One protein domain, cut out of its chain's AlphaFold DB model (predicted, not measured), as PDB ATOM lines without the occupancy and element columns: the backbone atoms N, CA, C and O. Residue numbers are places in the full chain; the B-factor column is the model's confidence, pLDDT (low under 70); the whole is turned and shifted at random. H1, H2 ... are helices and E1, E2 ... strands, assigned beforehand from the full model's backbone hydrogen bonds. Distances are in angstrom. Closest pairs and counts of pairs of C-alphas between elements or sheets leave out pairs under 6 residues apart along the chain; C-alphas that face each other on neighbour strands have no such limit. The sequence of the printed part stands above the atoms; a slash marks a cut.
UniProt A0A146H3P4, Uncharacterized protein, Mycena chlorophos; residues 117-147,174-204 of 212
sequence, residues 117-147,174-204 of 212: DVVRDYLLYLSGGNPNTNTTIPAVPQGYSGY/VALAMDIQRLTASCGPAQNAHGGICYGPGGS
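What this domain is: This is residues 117 to 147 and 174 to 204 of the 212 residues of an uncharacterized protein of Mycena chlorophos (UniProt A0A146H3P4). Two helices, H1 and H2, lie side by side and run opposite ways, and from this pair two arms reach away, making a loose, open frame. One arm is E1, the loop after it and E2; the other is E3, which folds back from the last part of H2, beside Leu 183, with its final residues on the side where E2 lies, though E2 and E3 stay apart. The printed part has 62 residues with two named helices and three named strands, in the order H1, E1, E2, H2, E3; no two strands pair, and the class is mixed, helices and strands. The whole is loose, with a radius of gyration of the C-alphas of 14.0 A, and it spans 39 by 32 by 19 A along its three main axes.

How they stand to each other: The printed part begins with H1, residues 117 to 127, which touches H2, residues 174 to 186, with 14 pairs of C-alphas within 8 A. Their closest C-alphas are those of Arg 120 and Ala 177, 4.5 A apart. The two helices run opposite ways at a shallow tilt of 13 degrees, with their centres 10.9 A apart. In both H1 and H2, every O i to N i+4 pair is within hydrogen-bond range. After H1, a short link of six residues leads to E1, residues 134 to 137; the closest C-alphas of H1 and E1, those of Ser 127 and Asn 134, are 7.6 A apart. E1 and H2 are only just apart, at 8.3 A. Another short link of six residues leads to E2, residues 144 to 147. E1 and E2 have one pair of C-alphas within 8 A, those of Ile 137 and Tyr 147, 7.1 A apart. H1 and E2 are apart, and so are E2 and H2. E3, residues 193 to 199, has 8 pairs of C-alphas within 8 A of H2, the closest being those of Leu 183 and Gly 196, 5.8 A apart. H1 and E3 are apart, as are E1 and E3, and E2 and E3. E1, E2 and E3 pair with no named strand.

Where its parts are: H1 has 11 residues, starts at C-alpha 117 at (341.714, 428.242, 366.282) and measures 15.1 A from first to last C-alpha. E1 has four residues, Asn 134 to Ile 137, and E2 has four, Tyr 144 to Tyr 147. H2, the longest helix with 13 residues, begins at C-alpha 174 at (353.873, 423.986, 366.981) and measures 18.4 A. E3, the longest strand with seven residues, measures 16.8 A and ends at C-alpha 199 at (358.278, 440.076, 367.414). Residues 189 to 191 and 201 to 203 are helix too, in runs that bear no name.

The domain as a whole: The two C-alphas farthest apart, those of Gln 142 and Ala 190, are 39.3 A apart, and the first and last printed C-alphas, of Asp 117 and Ser 204, are 25.4 A apart. Residues 148 to 173 are not printed, and C-alphas 147 and 174 stand 20.0 A apart across this cut, which lies between E2 and H2. The links printed whole, H1 to E1, E1 to E2 and H2 to E3, are short but not tight. Residues 140 to 145, of which 144 and 145 belong to E2, stand free. H2 has its centre nearest to the mean of the C-alphas, at 6.4 A, and E2 has its centre farthest from it, at 16.3 A. The mean pLDDT of the printed part is 84.9, and no printed residue is under 70; E2 has a mean pLDDT of 79 and H2 one of 90.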
ATOM      1  N   ASP A 117     341.604 429.609 365.770       87.44
ATOM      2  CA  ASP A 117     341.714 428.242 366.282       87.44
ATOM      3  C   ASP A 117     341.783 427.223 365.132       87.44
ATOM      4  O   ASP A 117     342.563 426.279 365.205       87.44
ATOM      5  N   VAL A 118     341.061 427.444 364.024       86.62
ATOM      6  CA  VAL A 118     341.164 426.583 362.828       86.62
ATOM      7  C   VAL A 118     342.559 426.662 362.202       86.62
ATOM      8  O   VAL A 118     343.125 425.637 361.822       86.62
ATOM      9  N   VAL A 119     343.144 427.862 362.115       84.31
ATOM     10  CA  VAL A 119     344.522 428.037 361.625       84.31
ATOM     11  C   VAL A 119     345.524 427.346 362.557       84.31
ATOM     12  O   VAL A 119     346.396 426.617 362.081       84.31
ATOM     13  N   ARG A 120     345.377 427.516 363.876       89.62
ATOM     14  CA  ARG A 120     346.189 426.831 364.894       89.62
ATOM     15  C   ARG A 120     346.105 425.314 364.741       89.62
ATOM     16  O   ARG A 120     347.134 424.645 364.667       89.62
ATOM     17  N   ASP A 121     344.898 424.766 364.680       87.12
ATOM     18  CA  ASP A 121     344.677 423.321 364.628       87.12
ATOM     19  C   ASP A 121     345.211 422.721 363.324       87.12
ATOM     20  O   ASP A 121     345.764 421.621 363.329       87.12
ATOM     21  N   TYR A 122     345.138 423.465 362.218       84.88
ATOM     22  CA  TYR A 122     345.778 423.085 360.962       84.88
ATOM     23  C   TYR A 122     347.306 422.989 361.090       84.88
ATOM     24  O   TYR A 122     347.901 422.009 360.642       84.88
ATOM     25  N   LEU A 123     347.953 423.959 361.740       85.50
ATOM     26  CA  LEU A 123     349.400 423.928 361.984       85.50
ATOM     27  C   LEU A 123     349.803 422.755 362.886       85.50
ATOM     28  O   LEU A 123     350.782 422.060 362.606       85.50
ATOM     29  N   LEU A 124     349.015 422.486 363.931       85.38
ATOM     30  CA  LEU A 124     349.210 421.324 364.798       85.38
ATOM     31  C   LEU A 124     349.045 420.013 364.018       85.38
ATOM     32  O   LEU A 124     349.880 419.118 364.157       85.38
ATOM     33  N   TYR A 125     348.039 419.918 363.147       83.38
ATOM     34  CA  TYR A 125     347.858 418.777 362.253       83.38
ATOM     35  C   TYR A 125     349.066 418.578 361.327       83.38
ATOM     36  O   TYR A 125     349.615 417.477 361.278       83.38
ATOM     37  N   LEU A 126     349.537 419.638 360.656       81.44
ATOM     38  CA  LEU A 126     350.721 419.585 359.788       81.44
ATOM     39  C   LEU A 126     351.982 419.159 360.542       81.44
ATOM     40  O   LEU A 126     352.800 418.409 360.012       81.44
ATOM     41  N   SER A 127     352.138 419.612 361.786       81.31
ATOM     42  CA  SER A 127     353.273 419.224 362.624       81.31
ATOM     43  C   SER A 127     353.242 417.750 363.048       81.31
ATOM     44  O   SER A 127     354.269 417.221 363.480       81.31
ATOM     45  N   GLY A 128     352.075 417.095 362.976       80.38
ATOM     46  CA  GLY A 128     351.826 415.785 363.579       80.38
ATOM     47  C   GLY A 128     351.967 415.786 365.107       80.38
ATOM     48  O   GLY A 128     352.260 414.745 365.691       80.38
ATOM     49  N   GLY A 129     351.843 416.956 365.747       74.06
ATOM     50  CA  GLY A 129     352.140 417.166 367.166       74.06
ATOM     51  C   GLY A 129     353.629 417.106 367.525       74.06
ATOM     52  O   GLY A 129     353.967 417.104 368.706       74.06
ATOM     53  N   ASN A 130     354.537 417.039 366.544       79.44
ATOM     54  CA  ASN A 130     355.973 417.033 366.798       79.44
ATOM     55  C   ASN A 130     356.510 418.478 366.853       79.44
ATOM     56  O   ASN A 130     356.493 419.164 365.827       79.44
ATOM     57  N   PRO A 131     357.057 418.935 367.996       80.62
ATOM     58  CA  PRO A 131     357.568 420.300 368.145       80.62
ATOM     59  C   PRO A 131     358.788 420.602 367.264       80.62
ATOM     60  O   PRO A 131     359.107 421.768 367.050       80.62
ATOM     61  N   ASN A 132     359.451 419.575 366.722       83.25
ATOM     62  CA  ASN A 132     360.604 419.721 365.833       83.25
ATOM     63  C   ASN A 132     360.221 419.804 364.346       83.25
ATOM     64  O   ASN A 132     361.108 419.913 363.495       83.25
ATOM     65  N   THR A 133     358.932 419.702 364.007       84.69
ATOM     66  CA  THR A 133     358.477 419.907 362.630       84.69
ATOM     67  C   THR A 133     358.482 421.401 362.326       84.69
ATOM     68  O   THR A 133     357.708 422.167 362.903       84.69
ATOM     69  N   ASN A 134     359.354 421.807 361.403       87.75
ATOM     70  CA  ASN A 134     359.602 423.211 361.092       87.75
ATOM     71  C   ASN A 134     359.101 423.587 359.693       87.75
ATOM     72  O   ASN A 134     359.176 422.779 358.767       87.75
ATOM     73  N   THR A 135     358.674 424.841 359.537       85.81
ATOM     74  CA  THR A 135     358.641 425.536 358.243       85.81
ATOM     75  C   THR A 135     359.930 426.339 358.059       85.81
ATOM     76  O   THR A 135     360.562 426.758 359.035       85.81
ATOM     77  N   THR A 136     360.331 426.546 356.806       87.88
ATOM     78  CA  THR A 136     361.508 427.341 356.452       87.88
ATOM     79  C   THR A 136     361.080 428.536 355.616       87.88
ATOM     80  O   THR A 136     360.644 428.380 354.476       87.88
ATOM     81  N   ILE A 137     361.288 429.736 356.152       84.56
ATOM     82  CA  ILE A 137     361.101 430.987 355.423       84.56
ATOM     83  C   ILE A 137     362.466 431.471 354.921       84.56
ATOM     84  O   ILE A 137     363.386 431.639 355.726       84.56
ATOM     85  N   PRO A 138     362.640 431.702 353.608       84.88
ATOM     86  CA  PRO A 138     363.891 432.209 353.055       84.88
ATOM     87  C   PRO A 138     364.374 433.503 353.724       84.88
ATOM     88  O   PRO A 138     363.590 434.260 354.297       84.88
ATOM     89  N   ALA A 139     365.676 433.773 353.609       85.75
ATOM     90  CA  ALA A 139     366.223 435.090 353.917       85.75
ATOM     91  C   ALA A 139     365.556 436.159 353.039       85.75
ATOM     92  O   ALA A 139     365.215 435.907 351.878       85.75
ATOM     93  N   VAL A 140     365.402 437.364 353.582       85.06
ATOM     94  CA  VAL A 140     364.807 438.494 352.872       85.06
ATOM     95  C   VAL A 140     365.688 438.882 351.679       85.06
ATOM     96  O   VAL A 140     366.854 439.243 351.869       85.06
ATOM     97  N   PRO A 141     365.160 438.866 350.441       77.38
ATOM     98  CA  PRO A 141     365.926 439.295 349.279       77.38
ATOM     99  C   PRO A 141     366.302 440.778 349.349       77.38
ATOM    100  O   PRO A 141     365.585 441.609 349.912       77.38
ATOM    101  N   GLN A 142     367.403 441.149 348.697       81.19
ATOM    102  CA  GLN A 142     367.836 442.543 348.638       81.19
ATOM    103  C   GLN A 142     366.736 443.451 348.052       81.19
ATOM    104  O   GLN A 142     366.164 443.165 347.002       81.19
ATOM    105  N   GLY A 143     366.459 444.572 348.728       75.75
ATOM    106  CA  GLY A 143     365.417 445.532 348.327       75.75
ATOM    107  C   GLY A 143     364.022 445.251 348.903       75.75
ATOM    108  O   GLY A 143     363.091 446.016 348.641       75.75
ATOM    109  N   TYR A 144     363.880 444.200 349.709       77.50
ATOM    110  CA  TYR A 144     362.666 443.862 350.450       77.50
ATOM    111  C   TYR A 144     362.877 444.115 351.944       77.50
ATOM    112  O   TYR A 144     364.010 444.164 352.422       77.50
ATOM    113  N   SER A 145     361.785 444.350 352.664       76.69
ATOM    114  CA  SER A 145     361.793 444.540 354.121       76.69
ATOM    115  C   SER A 145     361.319 443.301 354.876       76.69
ATOM    116  O   SER A 145     361.475 443.242 356.090       76.69
ATOM    117  N   GLY A 146     360.757 442.316 354.172       78.88
ATOM    118  CA  GLY A 146     360.335 441.056 354.764       78.88
ATOM    119  C   GLY A 146     359.946 440.019 353.718       78.88
ATOM    120  O   GLY A 146     359.578 440.348 352.586       78.88
ATOM    121  N   TYR A 147     360.010 438.761 354.126       81.00
ATOM    122  CA  TYR A 147     359.472 437.610 353.410       81.00
ATOM    123  C   TYR A 147     358.577 436.856 354.383       81.00
ATOM    124  O   TYR A 147     358.973 436.678 355.532       81.00
ATOM    125  N   VAL A 174     354.505 424.010 365.653       89.50
ATOM    126  CA  VAL A 174     353.873 423.986 366.981       89.50
ATOM    127  C   VAL A 174     354.039 425.341 367.662       89.50
ATOM    128  O   VAL A 174     353.058 425.892 368.150       89.50
ATOM    129  N   ALA A 175     355.243 425.918 367.632       91.81
ATOM    130  CA  ALA A 175     355.480 427.254 368.176       91.81
ATOM    131  C   ALA A 175     354.606 428.315 367.487       91.81
ATOM    132  O   ALA A 175     353.980 429.125 368.163       91.81
ATOM    133  N   LEU A 176     354.475 428.250 366.156       92.38
ATOM    134  CA  LEU A 176     353.616 429.163 365.397       92.38
ATOM    135  C   LEU A 176     352.149 429.040 365.818       92.38
ATOM    136  O   LEU A 176     351.468 430.049 365.992       92.38
ATOM    137  N   ALA A 177     351.666 427.811 366.010       91.12
ATOM    138  CA  ALA A 177     350.312 427.560 366.487       91.12
ATOM    139  C   ALA A 177     350.077 428.197 367.872       91.12
ATOM    140  O   ALA A 177     349.074 428.885 368.077       91.12
ATOM    141  N   MET A 178     351.030 428.031 368.795       92.12
ATOM    142  CA  MET A 178     350.966 428.631 370.132       92.12
ATOM    143  C   MET A 178     351.039 430.162 370.084       92.12
ATOM    144  O   MET A 178     350.286 430.834 370.790       92.12
ATOM    145  N   ASP A 179     351.876 430.730 369.215       92.81
ATOM    146  CA  ASP A 179     351.997 432.179 369.045       92.81
ATOM    147  C   ASP A 179     350.712 432.802 368.476       92.81
ATOM    148  O   ASP A 179     350.271 433.840 368.970       92.81
ATOM    149  N   ILE A 180     350.042 432.147 367.520       92.19
ATOM    150  CA  ILE A 180     348.728 432.579 367.003       92.19
ATOM    151  C   ILE A 180     347.667 432.551 368.109       92.19
ATOM    152  O   ILE A 180     346.887 433.499 368.248       92.19
ATOM    153  N   GLN A 181     347.637 431.490 368.918       91.38
ATOM    154  CA  GLN A 181     346.700 431.387 370.037       91.38
ATOM    155  C   GLN A 181     346.941 432.490 371.071       91.38
ATOM    156  O   GLN A 181     346.000 433.148 371.512       91.38
ATOM    157  N   ARG A 182     348.204 432.729 371.430       90.12
ATOM    158  CA  ARG A 182     348.580 433.770 372.387       90.12
ATOM    159  C   ARG A 182     348.220 435.159 371.861       90.12
ATOM    160  O   ARG A 182     347.571 435.926 372.563       90.12
ATOM    161  N   LEU A 183     348.554 435.462 370.605       90.19
ATOM    162  CA  LEU A 183     348.208 436.732 369.965       90.19
ATOM    163  C   LEU A 183     346.705 436.991 369.939       90.19
ATOM    164  O   LEU A 183     346.273 438.109 370.186       90.19
ATOM    165  N   THR A 184     345.899 435.979 369.639       88.00
ATOM    166  CA  THR A 184     344.440 436.143 369.533       88.00
ATOM    167  C   THR A 184     343.759 436.249 370.891       88.00
ATOM    168  O   THR A 184     342.768 436.965 371.013       88.00
ATOM    169  N   ALA A 185     344.319 435.616 371.924       86.88
ATOM    170  CA  ALA A 185     343.880 435.798 373.303       86.88
ATOM    171  C   ALA A 185     344.247 437.187 373.859       86.88
ATOM    172  O   ALA A 185     343.441 437.799 374.562       86.88
ATOM    173  N   SER A 186     345.444 437.692 373.539       86.88
ATOM    174  CA  SER A 186     345.947 438.986 374.025       86.88
ATOM    175  C   SER A 186     345.449 440.186 373.215       86.88
ATOM    176  O   SER A 186     345.259 441.257 373.781       86.88
ATOM    177  N   CYS A 187     345.236 440.027 371.908       87.94
ATOM    178  CA  CYS A 187     344.914 441.105 370.966       87.94
ATOM    179  C   CYS A 187     343.614 440.838 370.190       87.94
ATOM    180  O   CYS A 187     343.513 441.146 368.998       87.94
ATOM    181  N   GLY A 188     342.628 440.244 370.858       81.88
ATOM    182  CA  GLY A 188     341.324 439.939 370.287       81.88
ATOM    183  C   GLY A 188     340.294 441.065 370.458       81.88
ATOM    184  O   GLY A 188     340.588 442.141 370.993       81.88
ATOM    185  N   PRO A 189     339.031 440.800 370.063       75.69
ATOM    186  CA  PRO A 189     337.927 441.748 370.224       75.69
ATOM    187  C   PRO A 189     337.738 442.225 371.671       75.69
ATOM    188  O   PRO A 189     337.365 443.374 371.901       75.69
ATOM    189  N   ALA A 190     338.013 441.360 372.654       78.06
ATOM    190  CA  ALA A 190     337.887 441.680 374.076       78.06
ATOM    191  C   ALA A 190     338.838 442.805 374.526       78.06
ATOM    192  O   ALA A 190     338.546 443.496 375.499       78.06
ATOM    193  N   GLN A 191     339.941 443.018 373.805       78.50
ATOM    194  CA  GLN A 191     340.936 444.052 374.077       78.50
ATOM    195  C   GLN A 191     340.805 445.271 373.149       78.50
ATOM    196  O   GLN A 191     341.682 446.130 373.140       78.50
ATOM    197  N   ASN A 192     339.715 445.380 372.372       76.44
ATOM    198  CA  ASN A 192     339.524 446.427 371.353       76.44
ATOM    199  C   ASN A 192     340.704 446.531 370.360       76.44
ATOM    200  O   ASN A 192     341.047 447.622 369.892       76.44
ATOM    201  N   ALA A 193     341.341 445.396 370.073       81.56
ATOM    202  CA  ALA A 193     342.447 445.283 369.136       81.56
ATOM    203  C   ALA A 193     341.974 444.609 367.846       81.56
ATOM    204  O   ALA A 193     341.122 443.733 367.889       81.56
ATOM    205  N   HIS A 194     342.552 444.979 366.704       81.94
ATOM    206  CA  HIS A 194     342.230 444.409 365.383       81.94
ATOM    207  C   HIS A 194     343.110 443.224 364.983       81.94
ATOM    208  O   HIS A 194     343.213 442.861 363.809       81.94
ATOM    209  N   GLY A 195     343.796 442.658 365.967       86.75
ATOM    210  CA  GLY A 195     344.922 441.771 365.763       86.75
ATOM    211  C   GLY A 195     346.162 442.257 366.497       86.75
ATOM    212  O   GLY A 195     346.171 443.292 367.177       86.75
ATOM    213  N   GLY A 196     347.228 441.489 366.354       89.44
ATOM    214  CA  GLY A 196     348.466 441.726 367.069       89.44
ATOM    215  C   GLY A 196     349.661 441.161 366.337       89.44
ATOM    216  O   GLY A 196     349.539 440.295 365.473       89.44
ATOM    217  N   ILE A 197     350.825 441.659 366.722       91.00
ATOM    218  CA  ILE A 197     352.112 441.211 366.219       91.00
ATOM    219  C   ILE A 197     353.006 440.795 367.384       91.00
ATOM    220  O   ILE A 197     353.008 441.415 368.442       91.00
ATOM    221  N   CYS A 198     353.733 439.710 367.183       93.38
ATOM    222  CA  CYS A 198     354.652 439.067 368.105       93.38
ATOM    223  C   CYS A 198     356.026 439.111 367.442       93.38
ATOM    224  O   CYS A 198     356.249 438.434 366.438       93.38
ATOM    225  N   TYR A 199     356.926 439.949 367.955       91.00
ATOM    226  CA  TYR A 199     358.278 440.076 367.414       91.00
ATOM    227  C   TYR A 199     359.250 439.175 368.151       91.00
ATOM    228  O   TYR A 199     359.356 439.233 369.377       91.00
ATOM    229  N   GLY A 200     360.000 438.391 367.384       88.81
ATOM    230  CA  GLY A 200     361.086 437.584 367.904       88.81
ATOM    231  C   GLY A 200     362.236 438.398 368.489       88.81
ATOM    232  O   GLY A 200     362.342 439.606 368.248       88.81
ATOM    233  N   PRO A 201     363.170 437.741 369.198       84.69
ATOM    234  CA  PRO A 201     364.360 438.394 369.721       84.69
ATOM    235  C   PRO A 201     365.124 439.142 368.620       84.69
ATOM    236  O   PRO A 201     365.399 438.606 367.540       84.69
ATOM    237  N   GLY A 202     365.436 440.411 368.887       82.69
ATOM    238  CA  GLY A 202     366.116 441.295 367.935       82.69
ATOM    239  C   GLY A 202     365.288 441.683 366.704       82.69
ATOM    240  O   GLY A 202     365.850 442.246 365.770       82.69
ATOM    241  N   GLY A 203     363.984 441.376 366.674       84.50
ATOM    242  CA  GLY A 203     363.094 441.691 365.554       84.50
ATOM    243  C   GLY A 203     363.396 440.907 364.275       84.50
ATOM    244  O   GLY A 203     362.985 441.344 363.206       84.50
ATOM    245  N   SER A 204     364.119 439.784 364.381       86.62
ATOM    246  CA  SER A 204     364.572 438.934 363.260       86.62
ATOM    247  C   SER A 204     363.448 438.148 362.572       86.62
ATOM    248  O   SER A 204     363.588 437.695 361.435       86.62
TER     249      SER A 204